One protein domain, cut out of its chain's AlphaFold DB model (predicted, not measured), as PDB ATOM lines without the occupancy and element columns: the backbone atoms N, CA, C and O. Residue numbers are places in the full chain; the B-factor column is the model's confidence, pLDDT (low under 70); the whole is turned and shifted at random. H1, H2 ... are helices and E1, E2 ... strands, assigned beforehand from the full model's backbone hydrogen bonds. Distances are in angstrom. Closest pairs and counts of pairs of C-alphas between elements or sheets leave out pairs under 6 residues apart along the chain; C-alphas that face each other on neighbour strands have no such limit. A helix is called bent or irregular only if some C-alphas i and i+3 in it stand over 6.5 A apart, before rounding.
ATOM      1  N   ILE A   2      68.680 -45.568 -28.581       40.62
ATOM      2  CA  ILE A   2      68.963 -46.646 -27.593       40.62
ATOM      3  C   ILE A   2      69.031 -46.106 -26.152       40.62
ATOM      4  O   ILE A   2      68.427 -46.686 -25.254       40.62
ATOM      5  N   PHE A   3      69.681 -44.958 -25.937       41.41
ATOM      6  CA  PHE A   3      69.709 -44.287 -24.630       41.41
ATOM      7  C   PHE A   3      68.310 -43.879 -24.134       41.41
ATOM      8  O   PHE A   3      67.980 -44.150 -22.987       41.41
ATOM      9  N   GLU A   4      67.448 -43.347 -25.006       48.88
ATOM     10  CA  GLU A   4      66.061 -42.982 -24.658       48.88
ATOM     11  C   GLU A   4      65.195 -44.209 -24.322       48.88
ATOM     12  O   GLU A   4      64.326 -44.147 -23.455       48.88
ATOM     13  N   LEU A   5      65.423 -45.345 -24.992       48.03
ATOM     14  CA  LEU A   5      64.758 -46.616 -24.685       48.03
ATOM     15  C   LEU A   5      65.221 -47.192 -23.338       48.03
ATOM     16  O   LEU A   5      64.400 -47.681 -22.559       48.03
ATOM     17  N   LEU A   6      66.521 -47.113 -23.041       45.72
ATOM     18  CA  LEU A   6      67.091 -47.540 -21.760       45.72
ATOM     19  C   LEU A   6      66.619 -46.654 -20.603       45.72
ATOM     20  O   LEU A   6      66.291 -47.170 -19.532       45.72
ATOM     21  N   GLU A   7      66.514 -45.346 -20.826       55.53
ATOM     22  CA  GLU A   7      65.916 -44.404 -19.883       55.53
ATOM     23  C   GLU A   7      64.437 -44.719 -19.645       55.53
ATOM     24  O   GLU A   7      64.055 -44.971 -18.502       55.53
ATOM     25  N   LYS A   8      63.610 -44.845 -20.696       60.72
ATOM     26  CA  LYS A   8      62.186 -45.225 -20.573       60.72
ATOM     27  C   LYS A   8      61.975 -46.526 -19.792       60.72
ATOM     28  O   LYS A   8      61.071 -46.600 -18.958       60.72
ATOM     29  N   ASN A   9      62.821 -47.534 -20.004       65.31
ATOM     30  CA  ASN A   9      62.744 -48.801 -19.270       65.31
ATOM     31  C   ASN A   9      63.163 -48.669 -17.796       65.31
ATOM     32  O   ASN A   9      62.527 -49.270 -16.926       65.31
ATOM     33  N   ARG A  10      64.180 -47.853 -17.485       66.94
ATOM     34  CA  ARG A  10      64.545 -47.525 -16.095       66.94
ATOM     35  C   ARG A  10      63.426 -46.755 -15.387       66.94
ATOM     36  O   ARG A  10      63.097 -47.103 -14.254       66.94
ATOM     37  N   TYR A  11      62.789 -45.795 -16.062       68.81
ATOM     38  CA  TYR A  11      61.650 -45.041 -15.525       68.81
ATOM     39  C   TYR A  11      60.452 -45.936 -15.239       68.81
ATOM     40  O   TYR A  11      59.892 -45.880 -14.146       68.81
ATOM     41  N   LYS A  12      60.094 -46.813 -16.182       71.88
ATOM     42  CA  LYS A  12      59.008 -47.776 -15.984       71.88
ATOM     43  C   LYS A  12      59.289 -48.687 -14.787       71.88
ATOM     44  O   LYS A  12      58.405 -48.879 -13.962       71.88
ATOM     45  N   LYS A  13      60.521 -49.191 -14.643       76.44
ATOM     46  CA  LYS A  13      60.921 -50.021 -13.494       76.44
ATOM     47  C   LYS A  13      60.816 -49.261 -12.167       76.44
ATOM     48  O   LYS A  13      60.255 -49.789 -11.214       76.44
ATOM     49  N   TYR A  14      61.302 -48.021 -12.104       77.25
ATOM     50  CA  TYR A  14      61.162 -47.183 -10.909       77.25
ATOM     51  C   TYR A  14      59.692 -46.915 -10.563       77.25
ATOM     52  O   TYR A  14      59.294 -47.084  -9.413       77.25
ATOM     53  N   TYR A  15      58.879 -46.545 -11.558       79.31
ATOM     54  CA  TYR A  15      57.456 -46.272 -11.372       79.31
ATOM     55  C   TYR A  15      56.725 -47.505 -10.831       79.31
ATOM     56  O   TYR A  15      55.978 -47.398  -9.863       79.31
ATOM     57  N   LEU A  16      56.986 -48.683 -11.401       81.94
ATOM     58  CA  LEU A  16      56.416 -49.948 -10.931       81.94
ATOM     59  C   LEU A  16      56.847 -50.277  -9.493       81.94
ATOM     60  O   LEU A  16      56.001 -50.665  -8.694       81.94
ATOM     61  N   ASN A  17      58.111 -50.041  -9.132       84.56
ATOM     62  CA  ASN A  17      58.580 -50.223  -7.755       84.56
ATOM     63  C   ASN A  17      57.879 -49.262  -6.774       84.56
ATOM     64  O   ASN A  17      57.529 -49.654  -5.664       84.56
ATOM     65  N   GLN A  18      57.653 -48.001  -7.163       83.75
ATOM     66  CA  GLN A  18      56.901 -47.054  -6.329       83.75
ATOM     67  C   GLN A  18      55.432 -47.465  -6.195       83.75
ATOM     68  O   GLN A  18      54.883 -47.401  -5.099       83.75
ATOM     69  N   LEU A  19      54.805 -47.949  -7.271       87.56
ATOM     70  CA  LEU A  19      53.451 -48.502  -7.200       87.56
ATOM     71  C   LEU A  19      53.367 -49.716  -6.272       87.56
ATOM     72  O   LEU A  19      52.378 -49.860  -5.563       87.56
ATOM     73  N   GLU A  20      54.389 -50.567  -6.223       89.38
ATOM     74  CA  GLU A  20      54.431 -51.684  -5.277       89.38
ATOM     75  C   GLU A  20      54.446 -51.193  -3.821       89.38
ATOM     76  O   GLU A  20      53.701 -51.707  -2.983       89.38
ATOM     77  N   ILE A  21      55.216 -50.138  -3.527       88.88
ATOM     78  CA  ILE A  21      55.213 -49.482  -2.209       88.88
ATOM     79  C   ILE A  21      53.829 -48.912  -1.892       88.88
ATOM     80  O   ILE A  21      53.341 -49.104  -0.776       88.88
ATOM     81  N   VAL A  22      53.198 -48.227  -2.854       90.81
ATOM     82  CA  VAL A  22      51.837 -47.697  -2.698       90.81
ATOM     83  C   VAL A  22      50.888 -48.835  -2.368       90.81
ATOM     84  O   VAL A  22      50.296 -48.800  -1.301       90.81
ATOM     85  N   ARG A  23      50.819 -49.877  -3.206       93.19
ATOM     86  CA  ARG A  23      49.941 -51.042  -3.019       93.19
ATOM     87  C   ARG A  23      50.114 -51.667  -1.641       93.19
ATOM     88  O   ARG A  23      49.135 -51.819  -0.916       93.19
ATOM     89  N   LYS A  24      51.358 -51.955  -1.243       94.50
ATOM     90  CA  LYS A  24      51.672 -52.560   0.060       94.50
ATOM     91  C   LYS A  24      51.199 -51.701   1.236       94.50
ATOM     92  O   LYS A  24      50.815 -52.244   2.267       94.50
ATOM     93  N   LYS A  25      51.244 -50.372   1.100       92.75
ATOM     94  CA  LYS A  25      50.841 -49.431   2.154       92.75
ATOM     95  C   LYS A  25      49.361 -49.040   2.101       92.75
ATOM     96  O   LYS A  25      48.816 -48.687   3.138       92.75
ATOM     97  N   SER A  26      48.728 -49.046   0.928       93.25
ATOM     98  CA  SER A  26      47.399 -48.465   0.707       93.25
ATOM     99  C   SER A  26      46.284 -49.507   0.659       93.25
ATOM    100  O   SER A  26      45.199 -49.232   1.165       93.25
ATOM    101  N   ILE A  27      46.531 -50.693   0.090       95.44
ATOM    102  CA  ILE A  27      45.519 -51.755  -0.048       95.44
ATOM    103  C   ILE A  27      44.953 -52.200   1.308       95.44
ATOM    104  O   ILE A  27      43.731 -52.271   1.400       95.44
ATOM    105  N   PRO A  28      45.751 -52.375   2.385       96.56
ATOM    106  CA  PRO A  28      45.193 -52.729   3.691       96.56
ATOM    107  C   PRO A  28      44.122 -51.745   4.186       96.56
ATOM    108  O   PRO A  28      43.139 -52.157   4.793       96.56
ATOM    109  N   PHE A  29      44.267 -50.449   3.880       95.00
ATOM    110  CA  PHE A  29      43.256 -49.445   4.215       95.00
ATOM    111  C   PHE A  29      42.023 -49.514   3.301       95.00
ATOM    112  O   PHE A  29      40.922 -49.209   3.746       95.00
ATOM    113  N   LEU A  30      42.163 -49.921   2.036       95.56
ATOM    114  CA  LEU A  30      41.003 -50.173   1.169       95.56
ATOM    115  C   LEU A  30      40.221 -51.413   1.610       95.56
ATOM    116  O   LEU A  30      38.991 -51.391   1.572       95.56
ATOM    117  N   ASP A  31      40.918 -52.468   2.028       96.75
ATOM    118  CA  ASP A  31      40.302 -53.694   2.538       96.75
ATOM    119  C   ASP A  31      39.560 -53.422   3.854       96.75
ATOM    120  O   ASP A  31      38.401 -53.812   3.999       96.75
ATOM    121  N   GLU A  32      40.182 -52.671   4.771       95.44
ATOM    122  CA  GLU A  32      39.535 -52.206   6.004       95.44
ATOM    123  C   GLU A  32      38.322 -51.319   5.694       95.44
ATOM    124  O   GLU A  32      37.245 -51.558   6.234       95.44
ATOM    125  N   PHE A  33      38.440 -50.353   4.768       94.75
ATOM    126  CA  PHE A  33      37.297 -49.546   4.324       94.75
ATOM    127  C   PHE A  33      36.141 -50.428   3.849       94.75
ATOM    128  O   PHE A  33      35.007 -50.211   4.272       94.75
ATOM    129  N   LYS A  34      36.416 -51.395   2.966       94.69
ATOM    130  CA  LYS A  34      35.385 -52.256   2.386       94.69
ATOM    131  C   LYS A  34      34.675 -53.051   3.479       94.69
ATOM    132  O   LYS A  34      33.451 -53.013   3.534       94.69
ATOM    133  N   SER A  35      35.436 -53.701   4.359       94.50
ATOM    134  CA  SER A  35      34.887 -54.485   5.467       94.50
ATOM    135  C   SER A  35      34.026 -53.629   6.399       94.50
ATOM    136  O   SER A  35      32.885 -53.979   6.684       94.50
ATOM    137  N   GLU A  36      34.530 -52.472   6.827       92.81
ATOM    138  CA  GLU A  36      33.820 -51.584   7.753       92.81
ATOM    139  C   GLU A  36      32.582 -50.938   7.096       92.81
ATOM    140  O   GLU A  36      31.573 -50.702   7.757       92.81
ATOM    141  N   ALA A  37      32.620 -50.678   5.786       90.44
ATOM    142  CA  ALA A  37      31.479 -50.176   5.021       90.44
ATOM    143  C   ALA A  37      30.387 -51.235   4.790       90.44
ATOM    144  O   ALA A  37      29.203 -50.895   4.785       90.44
ATOM    145  N   GLU A  38      30.765 -52.500   4.593       89.75
ATOM    146  CA  GLU A  38      29.824 -53.622   4.473       89.75
ATOM    147  C   GLU A  38      29.097 -53.864   5.802       89.75
ATOM    148  O   GLU A  38      27.871 -53.983   5.816       89.75
ATOM    149  N   GLU A  39      29.822 -53.813   6.926       88.06
ATOM    150  CA  GLU A  39      29.225 -53.829   8.267       88.06
ATOM    151  C   GLU A  39      28.275 -52.644   8.467       88.06
ATOM    152  O   GLU A  39      27.134 -52.815   8.897       88.06
ATOM    153  N   LEU A  40      28.701 -51.432   8.090       84.94
ATOM    154  CA  LEU A  40      27.858 -50.239   8.168       84.94
ATOM    155  C   LEU A  40      26.536 -50.434   7.416       84.94
ATOM    156  O   LEU A  40      25.481 -50.094   7.949       84.94
ATOM    157  N   ASN A  41      26.577 -51.007   6.211       80.88
ATOM    158  CA  ASN A  41      25.363 -51.279   5.455       80.88
ATOM    159  C   ASN A  41      24.493 -52.366   6.106       80.88
ATOM    160  O   ASN A  41      23.278 -52.207   6.183       80.88
ATOM    161  N   PHE A  42      25.092 -53.415   6.673       78.81
ATOM    162  CA  PHE A  42      24.355 -54.431   7.428       78.81
ATOM    163  C   PHE A  42      23.549 -53.833   8.597       78.81
ATOM    164  O   PHE A  42      22.390 -54.210   8.805       78.81
ATOM    165  N   TYR A  43      24.115 -52.869   9.337       73.88
ATOM    166  CA  TYR A  43      23.389 -52.165  10.409       73.88
ATOM    167  C   TYR A  43      22.195 -51.354   9.893       73.88
ATOM    168  O   TYR A  43      21.203 -51.201  10.610       73.88
ATOM    169  N   ILE A  44      22.286 -50.845   8.666       72.06
ATOM    170  CA  ILE A  44      21.248 -50.033   8.037       72.06
ATOM    171  C   ILE A  44      20.137 -50.914   7.449       72.06
ATOM    172  O   ILE A  44      18.966 -50.689   7.753       72.06
ATOM    173  N   GLU A  45      20.483 -51.951   6.678       68.94
ATOM    174  CA  GLU A  45      19.528 -52.869   6.030       68.94
ATOM    175  C   GLU A  45      18.666 -53.629   7.045       68.94
ATOM    176  O   GLU A  45      17.475 -53.849   6.827       68.94
ATOM    177  N   LYS A  46      19.230 -53.992   8.206       63.34
ATOM    178  CA  LYS A  46      18.461 -54.651   9.273       63.34
ATOM    179  C   LYS A  46      17.514 -53.717  10.030       63.34
ATOM    180  O   LYS A  46      16.877 -54.166  10.983       63.34
ATOM    181  N   GLY A  47      17.399 -52.446   9.628       54.50
ATOM    182  CA  GLY A  47      16.384 -51.503  10.107       54.50
ATOM    183  C   GLY A  47      16.416 -51.238  11.614       54.50
ATOM    184  O   GLY A  47      15.403 -50.842  12.189       54.50
ATOM    185  N   GLN A  48      17.541 -51.507  12.282       51.53
ATOM    186  CA  GLN A  48      17.635 -51.460  13.741       51.53
ATOM    187  C   GLN A  48      18.953 -50.864  14.281       51.53
ATOM    188  O   GLN A  48      19.537 -51.448  15.206       51.53
ATOM    189  N   PRO A  49      19.400 -49.664  13.857       49.56
ATOM    190  CA  PRO A  49      19.866 -48.746  14.884       49.56
ATOM    191  C   PRO A  49      18.644 -48.515  15.776       49.56
ATOM    192  O   PRO A  49      17.628 -47.993  15.323       49.56
ATOM    193  N   SER A  50      18.672 -49.069  16.989       44.09
ATOM    194  CA  SER A  50      17.592 -48.936  17.966       44.09
ATOM    195  C   SER A  50      17.052 -47.506  17.946       44.09
ATOM    196  O   SER A  50      17.852 -46.575  17.975       44.09
ATOM    197  N   ARG A  51      15.720 -47.341  17.998       45.91
ATOM    198  CA  ARG A  51      14.980 -46.069  18.231       45.91
ATOM    199  C   ARG A  51      15.444 -45.274  19.470       45.91
ATOM    200  O   ARG A  51      14.845 -44.302  19.904       45.91
ATOM    201  N   GLN A  52      16.483 -45.765  20.124       50.50
ATOM    202  CA  GLN A  52      17.182 -45.172  21.229       50.50
ATOM    203  C   GLN A  52      18.648 -45.061  20.803       50.50
ATOM    204  O   GLN A  52      19.402 -46.043  20.797       50.50
ATOM    205  N   ARG A  53      19.059 -43.827  20.489       54.72
ATOM    206  CA  ARG A  53      20.401 -43.321  20.816       54.72
ATOM    207  C   ARG A  53      20.781 -43.917  22.184       54.72
ATOM    208  O   ARG A  53      19.911 -43.911  23.047       54.72
ATOM    209  N   TYR A  54      22.005 -44.442  22.345       56.06
ATOM    210  CA  TYR A  54      22.538 -45.130  23.556       56.06
ATOM    211  C   TYR A  54      22.478 -46.663  23.617       56.06
ATOM    212  O   TYR A  54      22.864 -47.236  24.634       56.06
ATOM    213  N   GLY A  55      22.053 -47.346  22.553       62.25
ATOM    214  CA  GLY A  55      22.234 -48.799  22.449       62.25
ATOM    215  C   GLY A  55      23.622 -49.186  21.926       62.25
ATOM    216  O   GLY A  55      24.199 -48.465  21.111       62.25
ATOM    217  N   ASP A  56      24.113 -50.372  22.295       68.75
ATOM    218  CA  ASP A  56      25.379 -50.940  21.788       68.75
ATOM    219  C   ASP A  56      25.458 -50.915  20.251       68.75
ATOM    220  O   ASP A  56      26.506 -50.654  19.664       68.75
ATOM    221  N   ARG A  57      24.314 -51.098  19.579       70.81
ATOM    222  CA  ARG A  57      24.206 -51.039  18.114       70.81
ATOM    223  C   ARG A  57      24.462 -49.648  17.537       70.81
ATOM    224  O   ARG A  57      25.091 -49.545  16.491       70.81
ATOM    225  N   TRP A  58      24.004 -48.586  18.203       73.06
ATOM    226  CA  TRP A  58      24.272 -47.208  17.776       73.06
ATOM    227  C   TRP A  58      25.763 -46.881  17.884       73.06
ATOM    228  O   TRP A  58      26.352 -46.297  16.974       73.06
ATOM    229  N   TYR A  59      26.394 -47.309  18.979       74.38
ATOM    230  CA  TYR A  59      27.836 -47.158  19.157       74.38
ATOM    231  C   TYR A  59      28.631 -47.956  18.129       74.38
ATOM    232  O   TYR A  59      29.598 -47.432  17.576       74.38
ATOM    233  N   SER A  60      28.182 -49.170  17.812       78.56
ATOM    234  CA  SER A  60      28.771 -49.988  16.754       78.56
ATOM    235  C   SER A  60      28.654 -49.321  15.378       78.56
ATOM    236  O   SER A  60      29.659 -49.156  14.690       78.56
ATOM    237  N   PHE A  61      27.469 -48.819  15.011       81.62
ATOM    238  CA  PHE A  61      27.259 -48.063  13.769       81.62
ATOM    239  C   PHE A  61      28.232 -46.880  13.646       81.62
ATOM    240  O   PHE A  61      28.924 -46.740  12.637       81.62
ATOM    241  N   LEU A  62      28.339 -46.049  14.691       79.50
ATOM    242  CA  LEU A  62      29.255 -44.904  14.691       79.50
ATOM    243  C   LEU A  62      30.727 -45.327  14.609       79.50
ATOM    244  O   LEU A  62      31.534 -44.596  14.034       79.50
ATOM    245  N   ASN A  63      31.076 -46.488  15.165       80.88
ATOM    246  CA  ASN A  63      32.415 -47.059  15.074       80.88
ATOM    247  C   ASN A  63      32.754 -47.457  13.629       80.88
ATOM    248  O   ASN A  63      33.753 -46.988  13.088       80.88
ATOM    249  N   HIS A  64      31.890 -48.240  12.980       86.81
ATOM    250  CA  HIS A  64      32.062 -48.655  11.581       86.81
ATOM    251  C   HIS A  64      32.080 -47.451  10.622       86.81
ATOM    252  O   HIS A  64      32.910 -47.365   9.711       86.81
ATOM    253  N   LEU A  65      31.237 -46.442  10.872       86.62
ATOM    254  CA  LEU A  65      31.268 -45.180  10.134       86.62
ATOM    255  C   LEU A  65      32.609 -44.449  10.309       86.62
ATOM    256  O   LEU A  65      33.216 -44.026   9.325       86.62
ATOM    257  N   ALA A  66      33.081 -44.298  11.550       84.56
ATOM    258  CA  ALA A  66      34.340 -43.619  11.845       84.56
ATOM    259  C   ALA A  66      35.537 -44.340  11.209       84.56
ATOM    260  O   ALA A  66      36.385 -43.691  10.596       84.56
ATOM    261  N   LYS A  67      35.597 -45.670  11.327       86.81
ATOM    262  CA  LYS A  67      36.674 -46.479  10.755       86.81
ATOM    263  C   LYS A  67      36.663 -46.464   9.234       86.81
ATOM    264  O   LYS A  67      37.693 -46.163   8.651       86.81
ATOM    265  N   SER A  68      35.512 -46.676   8.589       91.06
ATOM    266  CA  SER A  68      35.426 -46.656   7.119       91.06
ATOM    267  C   SER A  68      35.905 -45.320   6.527       91.06
ATOM    268  O   SER A  68      36.716 -45.305   5.599       91.06
ATOM    269  N   LEU A  69      35.497 -44.188   7.114       88.12
ATOM    270  CA  LEU A  69      35.979 -42.860   6.719       88.12
ATOM    271  C   LEU A  69      37.474 -42.674   6.991       88.12
ATOM    272  O   LEU A  69      38.184 -42.091   6.170       88.12
ATOM    273  N   LEU A  70      37.961 -43.159   8.134       85.25
ATOM    274  CA  LEU A  70      39.368 -43.053   8.497       85.25
ATOM    275  C   LEU A  70      40.262 -43.873   7.560       85.25
ATOM    276  O   LEU A  70      41.312 -43.385   7.144       85.25
ATOM    277  N   SER A  71      39.857 -45.086   7.195       90.44
ATOM    278  CA  SER A  71      40.614 -45.934   6.277       90.44
ATOM    279  C   SER A  71      40.678 -45.305   4.881       90.44
ATOM    280  O   SER A  71      41.755 -45.260   4.291       90.44
ATOM    281  N   LEU A  72      39.597 -44.676   4.396       90.62
ATOM    282  CA  LEU A  72      39.650 -43.861   3.170       90.62
ATOM    283  C   LEU A  72      40.607 -42.669   3.295       90.62
ATOM    284  O   LEU A  72      41.365 -42.377   2.366       90.62
ATOM    285  N   TYR A  73      40.597 -41.985   4.439       86.38
ATOM    286  CA  TYR A  73      41.484 -40.854   4.697       86.38
ATOM    287  C   TYR A  73      42.962 -41.270   4.683       86.38
ATOM    288  O   TYR A  73      43.773 -40.633   4.008       86.38
ATOM    289  N   LYS A  74      43.302 -42.380   5.354       86.06
ATOM    290  CA  LYS A  74      44.650 -42.972   5.373       86.06
ATOM    291  C   LYS A  74      45.076 -43.491   4.006       86.06
ATOM    292  O   LYS A  74      46.205 -43.244   3.585       86.06
ATOM    293  N   TYR A  75      44.172 -44.151   3.284       91.81
ATOM    294  CA  TYR A  75      44.396 -44.569   1.903       91.81
ATOM    295  C   TYR A  75      44.830 -43.378   1.037       91.81
ATOM    296  O   TYR A  75      45.879 -43.428   0.391       91.81
ATOM    297  N   VAL A  76      44.079 -42.270   1.085       88.88
ATOM    298  CA  VAL A  76      44.427 -41.055   0.339       88.88
ATOM    299  C   VAL A  76      45.737 -40.436   0.833       88.88
ATOM    300  O   VAL A  76      46.533 -40.024  -0.011       88.88
ATOM    301  N   THR A  77      46.036 -40.452   2.144       84.00
ATOM    302  CA  THR A  77      47.360 -40.047   2.668       84.00
ATOM    303  C   THR A  77      48.485 -40.804   1.964       84.00
ATOM    304  O   THR A  77      49.451 -40.202   1.491       84.00
ATOM    305  N   VAL A  78      48.374 -42.133   1.892       87.56
ATOM    306  CA  VAL A  78      49.403 -42.987   1.292       87.56
ATOM    307  C   VAL A  78      49.536 -42.700  -0.200       87.56
ATOM    308  O   VAL A  78      50.650 -42.508  -0.686       87.56
ATOM    309  N   VAL A  79      48.420 -42.617  -0.925       88.56
ATOM    310  CA  VAL A  79      48.432 -42.304  -2.361       88.56
ATOM    311  C   VAL A  79      49.119 -40.959  -2.613       88.56
ATOM    312  O   VAL A  79      50.031 -40.880  -3.429       88.56
ATOM    313  N   VAL A  80      48.760 -39.913  -1.873       84.00
ATOM    314  CA  VAL A  80      49.343 -38.569  -2.021       84.00
ATOM    315  C   VAL A  80      50.851 -38.542  -1.754       84.00
ATOM    316  O   VAL A  80      51.587 -37.821  -2.432       84.00
ATOM    317  N   ASN A  81      51.319 -39.312  -0.773       80.12
ATOM    318  CA  ASN A  81      52.711 -39.266  -0.323       80.12
ATOM    319  C   ASN A  81      53.646 -40.180  -1.124       80.12
ATOM    320  O   ASN A  81      54.825 -39.864  -1.282       80.12
ATOM    321  N   TYR A  82      53.143 -41.310  -1.620       84.31
ATOM    322  CA  TYR A  82      53.982 -42.348  -2.221       84.31
ATOM    323  C   TYR A  82      53.713 -42.570  -3.708       84.31
ATOM    324  O   TYR A  82      54.586 -43.094  -4.397       84.31
ATOM    325  N   HIS A  83      52.546 -42.177  -4.230       87.81
ATOM    326  CA  HIS A  83      52.225 -42.471  -5.620       87.81
ATOM    327  C   HIS A  83      53.097 -41.648  -6.583       87.81
ATOM    328  O   HIS A  83      53.163 -40.420  -6.460       87.81
ATOM    329  N   PRO A  84      53.741 -42.291  -7.576       83.19
ATOM    330  CA  PRO A  84      54.699 -41.632  -8.464       83.19
ATOM    331  C   PRO A  84      54.092 -40.486  -9.291       83.19
ATOM    332  O   PRO A  84      54.793 -39.521  -9.562       83.19
ATOM    333  N   TYR A  85      52.789 -40.521  -9.606       84.25
ATOM    334  CA  TYR A  85      52.064 -39.380 -10.211       84.25
ATOM    335  C   TYR A  85      52.233 -38.054  -9.448       84.25
ATOM    336  O   TYR A  85      52.228 -36.986 -10.064       84.25
ATOM    337  N   TYR A  86      52.348 -38.120  -8.116       78.94
ATOM    338  CA  TYR A  86      52.444 -36.948  -7.250       78.94
ATOM    339  C   TYR A  86      53.878 -36.656  -6.773       78.94
ATOM    340  O   TYR A  86      54.102 -35.617  -6.156       78.94
ATOM    341  N   ASN A  87      54.851 -37.546  -6.991       72.75
ATOM    342  CA  ASN A  87      56.218 -37.353  -6.499       72.75
ATOM    343  C   ASN A  87      57.129 -36.737  -7.572       72.75
ATOM    344  O   ASN A  87      57.378 -37.340  -8.610       72.75
ATOM    345  N   ASP A  88      57.682 -35.558  -7.264       58.59
ATOM    346  CA  ASP A  88      58.514 -34.730  -8.157       58.59
ATOM    347  C   ASP A  88      59.955 -35.242  -8.355       58.59
ATOM    348  O   ASP A  88      60.776 -34.572  -8.982       58.59
ATOM    349  N   CYS A  89      60.308 -36.417  -7.828       45.28
ATOM    350  CA  CYS A  89      61.702 -36.833  -7.648       45.28
ATOM    351  C   CYS A  89      62.527 -37.044  -8.937       45.28
ATOM    352  O   CYS A  89      63.692 -37.404  -8.818       45.28
ATOM    353  N   TYR A  90      61.981 -36.845 -10.142       48.31
ATOM    354  CA  TYR A  90      62.703 -37.098 -11.398       48.31
ATOM    355  C   TYR A  90      62.330 -36.167 -12.566       48.31
ATOM    356  O   TYR A  90      62.359 -36.591 -13.721       48.31
ATOM    357  N   ILE A  91      62.051 -34.881 -12.318       47.22
ATOM    358  CA  ILE A  91      62.213 -33.896 -13.402       47.22
ATOM    359  C   ILE A  91      63.723 -33.775 -13.650       47.22
ATOM    360  O   ILE A  91      64.461 -33.331 -12.770       47.22
ATOM    361  N   THR A  92      64.211 -34.226 -14.809       41.56
ATOM    362  CA  THR A  92      65.638 -34.106 -15.139       41.56
ATOM    363  C   THR A  92      66.039 -32.629 -15.133       41.56
ATOM    364  O   THR A  92      65.249 -31.752 -15.488       41.56
ATOM    365  N   SER A  93      67.271 -32.308 -14.746       40.72
ATOM    366  CA  SER A  93      67.784 -30.928 -14.740       40.72
ATOM    367  C   SER A  93      67.726 -30.245 -16.122       40.72
ATOM    368  O   SER A  93      67.731 -29.014 -16.198       40.72
ATOM    369  N   SER A  94      67.594 -31.018 -17.206       40.44
ATOM    370  CA  SER A  94      67.276 -30.541 -18.560       40.44
ATOM    371  C   SER A  94      65.811 -30.125 -18.758       40.44
ATOM    372  O   SER A  94      65.558 -29.161 -19.482       40.44
ATOM    373  N   ASP A  95      64.854 -30.776 -18.093       42.44
ATOM    374  CA  ASP A  95      63.423 -30.449 -18.169       42.44
ATOM    375  C   ASP A  95      63.051 -29.270 -17.259       42.44
ATOM    376  O   ASP A  95      62.214 -28.448 -17.629       42.44
ATOM    377  N   ILE A  96      63.748 -29.099 -16.127       42.50
ATOM    378  CA  ILE A  96      63.586 -27.949 -15.210       42.50
ATOM    379  C   ILE A  96      63.944 -26.615 -15.896       42.50
ATOM    380  O   ILE A  96      63.380 -25.571 -15.572       42.50
ATOM    381  N   LYS A  97      64.871 -26.626 -16.867       37.53
ATOM    382  CA  LYS A  97      65.269 -25.420 -17.621       37.53
ATOM    383  C   LYS A  97      64.356 -25.101 -18.810       37.53
ATOM    384  O   LYS A  97      64.313 -23.948 -19.227       37.53
ATOM    385  N   LYS A  98      63.636 -26.088 -19.359       37.78
ATOM    386  CA  LYS A  98      62.683 -25.900 -20.474       37.78
ATOM    387  C   LYS A  98      61.252 -25.657 -20.003       37.78
ATOM    388  O   LYS A  98      60.490 -24.976 -20.681       37.78
ATOM    389  N   VAL A  99      60.903 -26.186 -18.838       39.56
ATOM    390  CA  VAL A  99      59.605 -26.019 -18.195       39.56
ATOM    391  C   VAL A  99      59.889 -25.248 -16.915       39.56
ATOM    392  O   VAL A  99      60.214 -25.847 -15.895       39.56
ATOM    393  N   GLY A 100      59.868 -23.912 -16.991       36.47
ATOM    394  CA  GLY A 100      60.116 -23.043 -15.834       36.47
ATOM    395  C   GLY A 100      59.345 -23.517 -14.595       36.47
ATOM    396  O   GLY A 100      58.315 -24.168 -14.748       36.47
ATOM    397  N   GLY A 101      59.854 -23.211 -13.392       40.50
ATOM    398  CA  GLY A 101      59.514 -23.776 -12.065       40.50
ATOM    399  C   GLY A 101      58.042 -23.849 -11.589       40.50
ATOM    400  O   GLY A 101      57.793 -23.952 -10.393       40.50
ATOM    401  N   ASN A 102      57.063 -23.834 -12.487       49.00
ATOM    402  CA  ASN A 102      55.632 -24.012 -12.273       49.00
ATOM    403  C   ASN A 102      55.209 -25.480 -12.049       49.00
ATOM    404  O   ASN A 102      54.171 -25.711 -11.431       49.00
ATOM    405  N   ASN A 103      55.977 -26.484 -12.502       49.75
ATOM    406  CA  ASN A 103      55.513 -27.885 -12.478       49.75
ATOM    407  C   ASN A 103      55.487 -28.519 -11.069       49.75
ATOM    408  O   ASN A 103      54.504 -29.165 -10.709       49.75
ATOM    409  N   THR A 104      56.498 -28.261 -10.233       55.16
ATOM    410  CA  THR A 104      56.524 -28.705  -8.822       55.16
ATOM    411  C   THR A 104      55.398 -28.053  -8.013       55.16
ATOM    412  O   THR A 104      54.730 -28.674  -7.183       55.16
ATOM    413  N   ASN A 105      55.093 -26.788  -8.315       60.62
ATOM    414  CA  ASN A 105      53.992 -26.072  -7.685       60.62
ATOM    415  C   ASN A 105      52.624 -26.685  -7.997       60.62
ATOM    416  O   ASN A 105      51.808 -26.786  -7.073       60.62
ATOM    417  N   ARG A 106      52.407 -27.132  -9.240       69.06
ATOM    418  CA  ARG A 106      51.179 -27.802  -9.685       69.06
ATOM    419  C   ARG A 106      50.987 -29.164  -9.015       69.06
ATOM    420  O   ARG A 106      49.897 -29.427  -8.514       69.06
ATOM    421  N   LYS A 107      52.029 -29.996  -8.894       75.38
ATOM    422  CA  LYS A 107      51.926 -31.307  -8.215       75.38
ATOM    423  C   LYS A 107      51.556 -31.193  -6.738       75.38
ATOM    424  O   LYS A 107      50.707 -31.937  -6.250       75.38
ATOM    425  N   HIS A 108      52.088 -30.199  -6.029       70.88
ATOM    426  CA  HIS A 108      51.654 -29.902  -4.660       70.88
ATOM    427  C   HIS A 108      50.172 -29.491  -4.554       70.88
ATOM    428  O   HIS A 108      49.510 -29.815  -3.564       70.88
ATOM    429  N   ILE A 109      49.651 -28.779  -5.553       74.25
ATOM    430  CA  ILE A 109      48.238 -28.389  -5.616       74.25
ATOM    431  C   ILE A 109      47.374 -29.628  -5.876       74.25
ATOM    432  O   ILE A 109      46.384 -29.824  -5.178       74.25
ATOM    433  N   GLU A 110      47.778 -30.509  -6.792       81.12
ATOM    434  CA  GLU A 110      47.076 -31.772  -7.063       81.12
ATOM    435  C   GLU A 110      46.991 -32.671  -5.818       81.12
ATOM    436  O   GLU A 110      45.913 -33.183  -5.506       81.12
ATOM    437  N   LYS A 111      48.092 -32.797  -5.054       79.44
ATOM    438  CA  LYS A 111      48.118 -33.487  -3.745       79.44
ATOM    439  C   LYS A 111      47.073 -32.934  -2.776       79.44
ATOM    440  O   LYS A 111      46.451 -33.670  -2.018       79.44
ATOM    441  N   SER A 112      46.896 -31.621  -2.789       74.81
ATOM    442  CA  SER A 112      46.004 -30.936  -1.860       74.81
ATOM    443  C   SER A 112      44.539 -30.980  -2.340       74.81
ATOM    444  O   SER A 112      43.626 -31.038  -1.518       74.81
ATOM    445  N   LEU A 113      44.304 -31.050  -3.655       81.50
ATOM    446  CA  LEU A 113      42.974 -31.201  -4.255       81.50
ATOM    447  C   LEU A 113      42.355 -32.576  -3.971       81.50
ATOM    448  O   LEU A 113      41.182 -32.658  -3.609       81.50
ATOM    449  N   ILE A 114      43.121 -33.664  -4.095       82.94
ATOM    450  CA  ILE A 114      42.600 -34.993  -3.734       82.94
ATOM    451  C   ILE A 114      42.231 -35.057  -2.248       82.94
ATOM    452  O   ILE A 114      41.203 -35.632  -1.887       82.94
ATOM    453  N   GLN A 115      43.013 -34.391  -1.398       76.69
ATOM    454  CA  GLN A 115      42.711 -34.284   0.020       76.69
ATOM    455  C   GLN A 115      41.414 -33.509   0.272       76.69
ATOM    456  O   GLN A 115      40.583 -33.947   1.065       76.69
ATOM    457  N   PHE A 116      41.198 -32.412  -0.458       77.62
ATOM    458  CA  PHE A 116      39.963 -31.633  -0.390       77.62
ATOM    459  C   PHE A 116      38.712 -32.491  -0.649       77.62
ATOM    460  O   PHE A 116      37.716 -32.336   0.059       77.62
ATOM    461  N   TYR A 117      38.749 -33.438  -1.596       80.69
ATOM    462  CA  TYR A 117      37.608 -34.328  -1.847       80.69
ATOM    463  C   TYR A 117      37.251 -35.214  -0.647       80.69
ATOM    464  O   TYR A 117      36.066 -35.414  -0.375       80.69
ATOM    465  N   VAL A 118      38.243 -35.718   0.089       80.25
ATOM    466  CA  VAL A 118      37.995 -36.543   1.283       80.25
ATOM    467  C   VAL A 118      37.583 -35.679   2.470       80.25
ATOM    468  O   VAL A 118      36.617 -36.009   3.162       80.25
ATOM    469  N   ASP A 119      38.251 -34.540   2.670       76.12
ATOM    470  CA  ASP A 119      37.929 -33.578   3.729       76.12
ATOM    471  C   ASP A 119      36.468 -33.138   3.638       76.12
ATOM    472  O   ASP A 119      35.778 -33.055   4.650       76.12
ATOM    473  N   MET A 120      35.963 -32.925   2.421       77.12
ATOM    474  CA  MET A 120      34.563 -32.602   2.162       77.12
ATOM    475  C   MET A 120      33.583 -33.629   2.753       77.12
ATOM    476  O   MET A 120      32.600 -33.226   3.389       77.12
ATOM    477  N   ALA A 121      33.849 -34.926   2.567       75.75
ATOM    478  CA  ALA A 121      33.004 -36.018   3.050       75.75
ATOM    479  C   ALA A 121      33.133 -36.209   4.567       75.75
ATOM    480  O   ALA A 121      32.126 -36.235   5.276       75.75
ATOM    481  N   VAL A 122      34.367 -36.229   5.080       77.06
ATOM    482  CA  VAL A 122      34.667 -36.301   6.520       77.06
ATOM    483  C   VAL A 122      33.995 -35.158   7.276       77.06
ATOM    484  O   VAL A 122      33.366 -35.359   8.312       77.06
ATOM    485  N   SER A 123      34.080 -33.952   6.724       73.38
ATOM    486  CA  SER A 123      33.490 -32.737   7.272       73.38
ATOM    487  C   SER A 123      31.961 -32.821   7.363       73.38
ATOM    488  O   SER A 123      31.382 -32.372   8.355       73.38
ATOM    489  N   LYS A 124      31.296 -33.420   6.363       75.62
ATOM    490  CA  LYS A 124      29.845 -33.653   6.397       75.62
ATOM    491  C   LYS A 124      29.480 -34.722   7.430       75.62
ATOM    492  O   LYS A 124      28.660 -34.452   8.302       75.62
ATOM    493  N   ALA A 125      30.153 -35.873   7.407       75.81
ATOM    494  CA  ALA A 125      29.911 -36.955   8.358       75.81
ATOM    495  C   ALA A 125      30.136 -36.516   9.814       75.81
ATOM    496  O   ALA A 125      29.317 -36.813  10.683       75.81
ATOM    497  N   LYS A 126      31.197 -35.738  10.078       72.69
ATOM    498  CA  LYS A 126      31.470 -35.139  11.391       72.69
ATOM    499  C   LYS A 126      30.310 -34.268  11.874       72.69
ATOM    500  O   LYS A 126      29.881 -34.397  13.023       72.69
ATOM    501  N   HIS A 127      29.830 -33.370  11.016       70.75
ATOM    502  CA  HIS A 127      28.742 -32.465  11.372       70.75
ATOM    503  C   HIS A 127      27.473 -33.251  11.703       70.75
ATOM    504  O   HIS A 127      26.903 -33.086  12.773       70.75
ATOM    505  N   THR A 128      27.110 -34.195  10.850       70.75
ATOM    506  CA  THR A 128      25.875 -34.956  10.983       70.75
ATOM    507  C   THR A 128      25.900 -35.956  12.144       70.75
ATOM    508  O   THR A 128      25.069 -35.898  13.044       70.75
ATOM    509  N   PHE A 129      26.849 -36.890  12.164       71.69
ATOM    510  CA  PHE A 129      26.769 -38.052  13.057       71.69
ATOM    511  C   PHE A 129      27.407 -37.818  14.425       71.69
ATOM    512  O   PHE A 129      27.000 -38.423  15.415       71.69
ATOM    513  N   PHE A 130      28.395 -36.924  14.494       68.06
ATOM    514  CA  PHE A 130      29.173 -36.693  15.712       68.06
ATOM    515  C   PHE A 130      28.820 -35.373  16.411       68.06
ATOM    516  O   PHE A 130      29.150 -35.219  17.592       68.06
ATOM    517  N   THR A 131      28.138 -34.453  15.709       63.59
ATOM    518  CA  THR A 131      27.691 -33.156  16.252       63.59
ATOM    519  C   THR A 131      26.169 -33.075  16.359       63.59
ATOM    520  O   THR A 131      25.659 -32.887  17.455       63.59
ATOM    521  N   GLU A 132      25.445 -33.232  15.249       58.78
ATOM    522  CA  GLU A 132      23.982 -33.098  15.190       58.78
ATOM    523  C   GLU A 132      23.245 -34.309  15.794       58.78
ATOM    524  O   GLU A 132      22.227 -34.146  16.462       58.78
ATOM    525  N   ALA A 133      23.831 -35.506  15.657       61.12
ATOM    526  CA  ALA A 133      23.464 -36.738  16.359       61.12
ATOM    527  C   ALA A 133      21.981 -37.156  16.179       61.12
ATOM    528  O   ALA A 133      21.196 -37.057  17.135       61.12
ATOM    529  N   PRO A 134      21.613 -37.655  14.977       58.75
ATOM    530  CA  PRO A 134      20.245 -38.063  14.647       58.75
ATOM    531  C   PRO A 134      19.678 -39.125  15.599       58.75
ATOM    532  O   PRO A 134      20.421 -39.941  16.145       58.75
ATOM    533  N   GLN A 135      18.360 -39.069  15.821       57.94
ATOM    534  CA  GLN A 135      17.601 -39.881  16.771       57.94
ATOM    535  C   GLN A 135      16.861 -41.038  16.087       57.94
ATOM    536  O   GLN A 135      17.028 -42.159  16.560       57.94
ATOM    537  N   ASP A 136      16.161 -40.822  14.962       53.38
ATOM    538  CA  ASP A 136      15.441 -41.896  14.260       53.38
ATOM    539  C   ASP A 136      15.651 -41.915  12.724       53.38
ATOM    540  O   ASP A 136      15.789 -40.881  12.067       53.38
ATOM    541  N   SER A 137      15.627 -43.134  12.156       52.88
ATOM    542  CA  SER A 137      15.508 -43.496  10.719       52.88
ATOM    543  C   SER A 137      16.735 -43.462   9.776       52.88
ATOM    544  O   SER A 137      16.670 -42.932   8.675       52.88
ATOM    545  N   ILE A 138      17.817 -44.186  10.084       57.81
ATOM    546  CA  ILE A 138      18.871 -44.444   9.077       57.81
ATOM    547  C   ILE A 138      18.404 -45.525   8.083       57.81
ATOM    548  O   ILE A 138      18.176 -46.663   8.490       57.81
ATOM    549  N   LYS A 139      18.270 -45.188   6.791       57.62
ATOM    550  CA  LYS A 139      17.908 -46.126   5.708       57.62
ATOM    551  C   LYS A 139      18.958 -46.147   4.590       57.62
ATOM    552  O   LYS A 139      19.567 -45.116   4.328       57.62
ATOM    553  N   ASP A 140      19.125 -47.338   4.011       56.12
ATOM    554  CA  ASP A 140      20.018 -47.837   2.947       56.12
ATOM    555  C   ASP A 140      21.385 -47.161   2.708       56.12
ATOM    556  O   ASP A 140      21.475 -46.010   2.288       56.12
ATOM    557  N   LEU A 141      22.472 -47.943   2.806       61.62
ATOM    558  CA  LEU A 141      23.705 -47.671   2.059       61.62
ATOM    559  C   LEU A 141      23.713 -48.529   0.794       61.62
ATOM    560  O   LEU A 141      23.592 -49.746   0.812       61.62
ATOM    561  N   ASN A 142      23.892 -47.903  -0.363       65.69
ATOM    562  CA  ASN A 142      23.907 -48.654  -1.612       65.69
ATOM    563  C   ASN A 142      25.199 -49.489  -1.727       65.69
ATOM    564  O   ASN A 142      26.252 -48.935  -2.052       65.69
ATOM    565  N   ASN A 143      25.111 -50.815  -1.543       68.19
ATOM    566  CA  ASN A 143      26.231 -51.767  -1.674       68.19
ATOM    567  C   ASN A 143      27.063 -51.555  -2.948       68.19
ATOM    568  O   ASN A 143      28.293 -51.625  -2.916       68.19
ATOM    569  N   ASN A 144      26.431 -51.198  -4.073       78.56
ATOM    570  CA  ASN A 144      27.150 -50.952  -5.328       78.56
ATOM    571  C   ASN A 144      28.159 -49.797  -5.227       78.56
ATOM    572  O   ASN A 144      29.084 -49.716  -6.036       78.56
ATOM    573  N   ARG A 145      27.995 -48.874  -4.272       87.06
ATOM    574  CA  ARG A 145      28.931 -47.763  -4.047       87.06
ATOM    575  C   ARG A 145      30.199 -48.219  -3.341       87.06
ATOM    576  O   ARG A 145      31.268 -47.777  -3.754       87.06
ATOM    577  N   ILE A 146      30.099 -49.145  -2.387       90.69
ATOM    578  CA  ILE A 146      31.256 -49.719  -1.682       90.69
ATOM    579  C   ILE A 146      32.209 -50.352  -2.702       90.69
ATOM    580  O   ILE A 146      33.379 -49.977  -2.791       90.69
ATOM    581  N   TYR A 147      31.680 -51.219  -3.572       91.31
ATOM    582  CA  TYR A 147      32.460 -51.867  -4.629       91.31
ATOM    583  C   TYR A 147      33.042 -50.880  -5.646       91.31
ATOM    584  O   TYR A 147      34.175 -51.059  -6.097       91.31
ATOM    585  N   LYS A 148      32.311 -49.816  -6.004       93.19
ATOM    586  CA  LYS A 148      32.822 -48.765  -6.902       93.19
ATOM    587  C   LYS A 148      33.988 -47.998  -6.286       93.19
ATOM    588  O   LYS A 148      34.964 -47.743  -6.987       93.19
ATOM    589  N   ILE A 149      33.910 -47.648  -5.003       94.69
ATOM    590  CA  ILE A 149      35.001 -46.975  -4.285       94.69
ATOM    591  C   ILE A 149      36.213 -47.904  -4.208       94.69
ATOM    592  O   ILE A 149      37.302 -47.503  -4.609       94.69
ATOM    593  N   TYR A 150      36.008 -49.155  -3.789       95.50
ATOM    594  CA  TYR A 150      37.073 -50.148  -3.660       95.50
ATOM    595  C   TYR A 150      37.795 -50.406  -4.991       95.50
ATOM    596  O   TYR A 150      39.009 -50.249  -5.083       95.50
ATOM    597  N   SER A 151      37.050 -50.720  -6.057       95.25
ATOM    598  CA  SER A 151      37.623 -50.980  -7.387       95.25
ATOM    599  C   SER A 151      38.317 -49.757  -7.992       95.25
ATOM    600  O   SER A 151      39.381 -49.893  -8.594       95.25
ATOM    601  N   THR A 152      37.768 -48.551  -7.801       95.25
ATOM    602  CA  THR A 152      38.426 -47.309  -8.246       95.25
ATOM    603  C   THR A 152      39.700 -47.041  -7.442       95.25
ATOM    604  O   THR A 152      40.698 -46.607  -8.010       95.25
ATOM    605  N   GLY A 153      39.693 -47.337  -6.138       94.88
ATOM    606  CA  GLY A 153      40.875 -47.281  -5.281       94.88
ATOM    607  C   GLY A 153      41.976 -48.227  -5.764       94.88
ATOM    608  O   GLY A 153      43.095 -47.787  -5.994       94.88
ATOM    609  N   LEU A 154      41.647 -49.494  -6.029       95.62
ATOM    610  CA  LEU A 154      42.605 -50.447  -6.599       95.62
ATOM    611  C   LEU A 154      43.178 -49.955  -7.933       95.62
ATOM    612  O   LEU A 154      44.391 -49.985  -8.117       95.62
ATOM    613  N   LYS A 155      42.327 -49.419  -8.817       94.75
ATOM    614  CA  LYS A 155      42.754 -48.859 -10.107       94.75
ATOM    615  C   LYS A 155      43.755 -47.709  -9.948       94.75
ATOM    616  O   LYS A 155      44.689 -47.600 -10.733       94.75
ATOM    617  N   ILE A 156      43.590 -46.847  -8.943       93.44
ATOM    618  CA  ILE A 156      44.533 -45.749  -8.656       93.44
ATOM    619  C   ILE A 156      45.912 -46.280  -8.234       93.44
ATOM    620  O   ILE A 156      46.904 -45.574  -8.372       93.44
ATOM    621  N   CYS A 157      46.008 -47.520  -7.753       91.12
ATOM    622  CA  CYS A 157      47.280 -48.169  -7.443       91.12
ATOM    623  C   CYS A 157      47.948 -48.841  -8.661       91.12
ATOM    624  O   CYS A 157      48.970 -49.518  -8.493       91.12
ATOM    625  N   ASP A 158      47.389 -48.687  -9.864       88.25
ATOM    626  CA  ASP A 158      47.936 -49.217 -11.112       88.25
ATOM    627  C   ASP A 158      48.726 -48.164 -11.902       88.25
ATOM    628  O   ASP A 158      48.768 -46.974 -11.586       88.25
ATOM    629  N   TYR A 159      49.392 -48.615 -12.966       84.31
ATOM    630  CA  TYR A 159      50.022 -47.711 -13.919       84.31
ATOM    631  C   TYR A 159      48.945 -47.047 -14.784       84.31
ATOM    632  O   TYR A 159      48.413 -47.677 -15.695       84.31
ATOM    633  N   LEU A 160      48.645 -45.782 -14.492       83.06
ATOM    634  CA  LEU A 160      47.694 -44.951 -15.232       83.06
ATOM    635  C   LEU A 160      48.420 -43.809 -15.942       83.06
ATOM    636  O   LEU A 160      49.395 -43.264 -15.416       83.06
ATOM    637  N   ASN A 161      47.919 -43.411 -17.112       85.19
ATOM    638  CA  ASN A 161      48.307 -42.123 -17.685       85.19
ATOM    639  C   ASN A 161      47.666 -40.955 -16.902       85.19
ATOM    640  O   ASN A 161      46.850 -41.160 -16.001       85.19
ATOM    641  N   GLU A 162      48.052 -39.718 -17.222       84.19
ATOM    642  CA  GLU A 162      47.585 -38.529 -16.498       84.19
ATOM    643  C   GLU A 162      46.056 -38.362 -16.539       84.19
ATOM    644  O   GLU A 162      45.438 -38.230 -15.484       84.19
ATOM    645  N   ASP A 163      45.430 -38.458 -17.714       86.81
ATOM    646  CA  ASP A 163      43.974 -38.314 -17.859       86.81
ATOM    647  C   ASP A 163      43.207 -39.410 -17.102       86.81
ATOM    648  O   ASP A 163      42.189 -39.153 -16.452       86.81
ATOM    649  N   GLU A 164      43.705 -40.647 -17.151       90.25
ATOM    650  CA  GLU A 164      43.136 -41.782 -16.424       90.25
ATOM    651  C   GLU A 164      43.246 -41.607 -14.913       90.25
ATOM    652  O   GLU A 164      42.292 -41.917 -14.192       90.25
ATOM    653  N   MET A 165      44.381 -41.100 -14.431       90.19
ATOM    654  CA  MET A 165      44.597 -40.802 -13.019       90.19
ATOM    655  C   MET A 165      43.638 -39.704 -12.550       90.19
ATOM    656  O   MET A 165      42.898 -39.903 -11.586       90.19
ATOM    657  N   GLN A 166      43.575 -38.583 -13.273       90.69
ATOM    658  CA  GLN A 166      42.686 -37.457 -12.966       90.69
ATOM    659  C   GLN A 166      41.212 -37.883 -12.961       90.69
ATOM    660  O   GLN A 166      40.478 -37.601 -12.008       90.69
ATOM    661  N   SER A 167      40.784 -38.633 -13.984       93.88
ATOM    662  CA  SER A 167      39.434 -39.198 -14.050       93.88
ATOM    663  C   SER A 167      39.149 -40.129 -12.873       93.88
ATOM    664  O   SER A 167      38.062 -40.066 -12.302       93.88
ATOM    665  N   SER A 168      40.088 -41.010 -12.515       94.31
ATOM    666  CA  SER A 168      39.883 -42.001 -11.450       94.31
ATOM    667  C   SER A 168      39.805 -41.334 -10.076       94.31
ATOM    668  O   SER A 168      38.946 -41.692  -9.273       94.31
ATOM    669  N   VAL A 169      40.623 -40.309  -9.822       92.12
ATOM    670  CA  VAL A 169      40.604 -39.533  -8.572       92.12
ATOM    671  C   VAL A 169      39.305 -38.739  -8.419       92.12
ATOM    672  O   VAL A 169      38.666 -38.810  -7.367       92.12
ATOM    673  N   ALA A 170      38.871 -38.019  -9.457       92.56
ATOM    674  CA  ALA A 170      37.604 -37.287  -9.405       92.56
ATOM    675  C   ALA A 170      36.401 -38.236  -9.267       92.56
ATOM    676  O   ALA A 170      35.466 -37.951  -8.515       92.56
ATOM    677  N   TYR A 171      36.439 -39.394  -9.933       93.94
ATOM    678  CA  TYR A 171      35.398 -40.409  -9.798       93.94
ATOM    679  C   TYR A 171      35.367 -41.043  -8.402       93.94
ATOM    680  O   TYR A 171      34.282 -41.280  -7.862       93.94
ATOM    681  N   LEU A 172      36.530 -41.269  -7.782       93.44
ATOM    682  CA  LEU A 172      36.631 -41.720  -6.394       93.44
ATOM    683  C   LEU A 172      35.965 -40.707  -5.452       93.44
ATOM    684  O   LEU A 172      35.062 -41.078  -4.703       93.44
ATOM    685  N   GLY A 173      36.345 -39.427  -5.540       91.06
ATOM    686  CA  GLY A 173      35.774 -38.356  -4.715       91.06
ATOM    687  C   GLY A 173      34.255 -38.218  -4.870       91.06
ATOM    688  O   GLY A 173      33.541 -38.060  -3.880       91.06
ATOM    689  N   TYR A 174      33.745 -38.353  -6.095       92.12
ATOM    690  CA  TYR A 174      32.308 -38.362  -6.367       92.12
ATOM    691  C   TYR A 174      31.591 -39.559  -5.725       92.12
ATOM    692  O   TYR A 174      30.550 -39.379  -5.102       92.12
ATOM    693  N   ASN A 175      32.131 -40.781  -5.816       92.00
ATOM    694  CA  ASN A 175      31.486 -41.942  -5.190       92.00
ATOM    695  C   ASN A 175      31.539 -41.892  -3.658       92.00
ATOM    696  O   ASN A 175      30.556 -42.276  -3.030       92.00
ATOM    697  N   ILE A 176      32.625 -41.379  -3.068       90.94
ATOM    698  CA  ILE A 176      32.705 -41.129  -1.620       90.94
ATOM    699  C   ILE A 176      31.611 -40.137  -1.201       90.94
ATOM    700  O   ILE A 176      30.893 -40.397  -0.240       90.94
ATOM    701  N   PHE A 177      31.434 -39.039  -1.946       88.94
ATOM    702  CA  PHE A 177      30.351 -38.086  -1.689       88.94
ATOM    703  C   PHE A 177      28.978 -38.763  -1.718       88.94
ATOM    704  O   PHE A 177      28.232 -38.643  -0.755       88.94
ATOM    705  N   LEU A 178      28.663 -39.515  -2.777       87.69
ATOM    706  CA  LEU A 178      27.361 -40.177  -2.897       87.69
ATOM    707  C   LEU A 178      27.114 -41.233  -1.814       87.69
ATOM    708  O   LEU A 178      25.964 -41.476  -1.471       87.69
ATOM    709  N   MET A 179      28.161 -41.891  -1.311       86.31
ATOM    710  CA  MET A 179      28.030 -42.897  -0.257       86.31
ATOM    711  C   MET A 179      27.732 -42.264   1.106       86.31
ATOM    712  O   MET A 179      26.904 -42.780   1.845       86.31
ATOM    713  N   TYR A 180      28.399 -41.158   1.443       85.31
ATOM    714  CA  TYR A 180      28.309 -40.542   2.773       85.31
ATOM    715  C   TYR A 180      27.401 -39.306   2.821       85.31
ATOM    716  O   TYR A 180      27.398 -38.573   3.815       85.31
ATOM    717  N   ASP A 181      26.633 -39.042   1.762       84.88
ATOM    718  CA  ASP A 181      25.663 -37.957   1.765       84.88
ATOM    719  C   ASP A 181      24.485 -38.295   2.680       84.88
ATOM    720  O   ASP A 181      23.689 -39.186   2.396       84.88
ATOM    721  N   PHE A 182      24.377 -37.554   3.778       79.75
ATOM    722  CA  PHE A 182      23.285 -37.680   4.736       79.75
ATOM    723  C   PHE A 182      22.524 -36.363   4.873       79.75
ATOM    724  O   PHE A 182      23.122 -35.280   4.879       79.75
ATOM    725  N   LEU A 183      21.206 -36.459   4.986       76.94
ATOM    726  CA  LEU A 183      20.305 -35.341   5.220       76.94
ATOM    727  C   LEU A 183      19.763 -35.448   6.636       76.94
ATOM    728  O   LEU A 183      19.181 -36.462   7.004       76.94
ATOM    729  N   TYR A 184      19.969 -34.394   7.415       74.44
ATOM    730  CA  TYR A 184      19.518 -34.313   8.794       74.44
ATOM    731  C   TYR A 184      18.483 -33.205   8.947       74.44
ATOM    732  O   TYR A 184      18.683 -32.083   8.470       74.44
ATOM    733  N   ASP A 185      17.390 -33.524   9.630       71.44
ATOM    734  CA  ASP A 185      16.421 -32.554  10.100       71.44
ATOM    735  C   ASP A 185      16.641 -32.254  11.586       71.44
ATOM    736  O   ASP A 185      16.460 -33.107  12.451       71.44
ATOM    737  N   LYS A 186      16.965 -30.995  11.886       68.69
ATOM    738  CA  LYS A 186      17.166 -30.498  13.252       68.69
ATOM    739  C   LYS A 186      15.893 -30.506  14.096       68.69
ATOM    740  O   LYS A 186      15.994 -30.641  15.312       68.69
ATOM    741  N   HIS A 187      14.722 -30.340  13.480       68.56
ATOM    742  CA  HIS A 187      13.452 -30.210  14.193       68.56
ATOM    743  C   HIS A 187      12.934 -31.565  14.663       68.56
ATOM    744  O   HIS A 187      12.673 -31.747  15.850       68.56
ATOM    745  N   THR A 188      12.822 -32.525  13.743       66.38
ATOM    746  CA  THR A 188      12.406 -33.899  14.073       66.38
ATOM    747  C   THR A 188      13.540 -34.732  14.659       66.38
ATOM    748  O   THR A 188      13.283 -35.750  15.288       66.38
ATOM    749  N   LYS A 189      14.792 -34.284  14.489       68.25
ATOM    750  CA  LYS A 189      16.022 -35.010  14.834       68.25
ATOM    751  C   LYS A 189      16.197 -36.300  14.042       68.25
ATOM    752  O   LYS A 189      16.996 -37.144  14.436       68.25
ATOM    753  N   ASN A 190      15.536 -36.418  12.901       70.06
ATOM    754  CA  ASN A 190      15.601 -37.597  12.054       70.06
ATOM    755  C   ASN A 190      16.545 -37.343  10.880       70.06
ATOM    756  O   ASN A 190      16.847 -36.197  10.528       70.06
ATOM    757  N   GLY A 191      17.070 -38.404  10.279       73.44
ATOM    758  CA  GLY A 191      17.958 -38.227   9.143       73.44
ATOM    759  C   GLY A 191      18.204 -39.489   8.345       73.44
ATOM    760  O   GLY A 191      18.182 -40.589   8.884       73.44
ATOM    761  N   VAL A 192      18.461 -39.300   7.054       74.94
ATOM    762  CA  VAL A 192      18.471 -40.358   6.042       74.94
ATOM    763  C   VAL A 192      19.692 -40.220   5.137       74.94
ATOM    764  O   VAL A 192      20.128 -39.102   4.842       74.94
ATOM    765  N   PHE A 193      20.241 -41.341   4.661       78.25
ATOM    766  CA  PHE A 193      21.196 -41.295   3.556       78.25
ATOM    767  C   PHE A 193      20.463 -40.932   2.264       78.25
ATOM    768  O   PHE A 193      19.342 -41.377   2.011       78.25
ATOM    769  N   SER A 194      21.087 -40.083   1.454       79.00
ATOM    770  CA  SER A 194      20.499 -39.643   0.195       79.00
ATOM    771  C   SER A 194      20.524 -40.763  -0.840       79.00
ATOM    772  O   SER A 194      21.574 -41.334  -1.138       79.00
ATOM    773  N   ASN A 195      19.380 -40.999  -1.478       79.38
ATOM    774  CA  ASN A 195      19.302 -41.815  -2.682       79.38
ATOM    775  C   ASN A 195      19.547 -40.963  -3.924       79.38
ATOM    776  O   ASN A 195      19.106 -39.818  -4.011       79.38
TER     777      ASN A 195
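What this domain is: This is residues 2 to 195 of the 723 residues of an uncharacterized protein of Geobacteraceae bacterium (UniProt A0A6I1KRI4). A long rod of helices side by side: the arm H1b and helices H2, H4, H6 and H5 make a five-membered up-and-down bundle, each running against the one before it in the chain and each touching two others, in a ring. A small hairpin of strands E1 and E2 packs by the last residues of H4 at one end; at the other, residues 2 to 10 of the arm H1a stick out and the short H3 touches no helix. The 194 printed residues hold six named helices and then two named strands, which are antiparallel; the class is mostly helix. The whole is loose, with a radius of gyration of the C-alphas of 20.2 A, and spans 70 by 28 by 23 A.

Where its parts are: E1 is residues 182 to 184 and E2 is residues 191 to 193, where C-alpha 193 lies at (21.196, -41.295, 3.556). H1, residues 2 to 45, was assigned as one helix by its hydrogen bonds but is bent, with C-alphas 25 and 28 standing 6.7 A apart. Its arm H1a, residues 2 to 25, measures 34.9 A from C-alpha 2 at (68.963, -46.646, -27.593); its arm H1b, residues 28 to 45, measures 25.8 A. H2 is residues 56 to 82, 38.3 A. H3 is residues 93 to 98. H4, residues 102 to 132, measures 42.9 A and has a kink of 27 degrees near residue 118; it is neither bent nor irregular, but only just: C-alphas 127 and 130 are 6.1 A apart. H5 is residues 143 to 156, 20.5 A, and H6 is residues 162 to 180, 27.3 A.

How they stand to each other: E1 and E2 form a hairpin, with N 183 and O 192 within hydrogen-bond range at 2.9 A. The closest C-alphas of H4 and E1, Thr 128 and Tyr 184, are 6.8 A apart. H4 touches H6 with residues 114 to 125 alone, the same way at a shallow tilt of 9 degrees; C-alphas 117 and 173 come closest, 5.3 A. H6 and H5 are a helical hairpin, closest at C-alphas 172 and 149, 5.9 A. H5 touches H1b, closest at C-alphas 150 and 30, 6.2 A. H1b and H2 are a helical hairpin at a shallow tilt of 28 degrees, closest at C-alphas 33 and 68, 4.4 A. H2 touches H4, opposite ways, closest at C-alphas 80 and 111, 5.5 A. H1a touches H2 with residues 18 to 25 alone, closest at C-alphas 22 and 82, 5.8 A. Every O i to N i+4 pair is within hydrogen-bond range in H1a, H1b, H2, H5 and H6; H4 has 24 of 27, and H3 0 of 2, with 1 of 3 O i to N i+3 pairs.

The domain as a whole: The two C-alphas farthest apart, those of Ile 2 and His 187, are 71.4 A apart. The printed part has no cut and no long link. Its mean pLDDT is 75.5; 59 residues are under 70, among them residues 88 to 106.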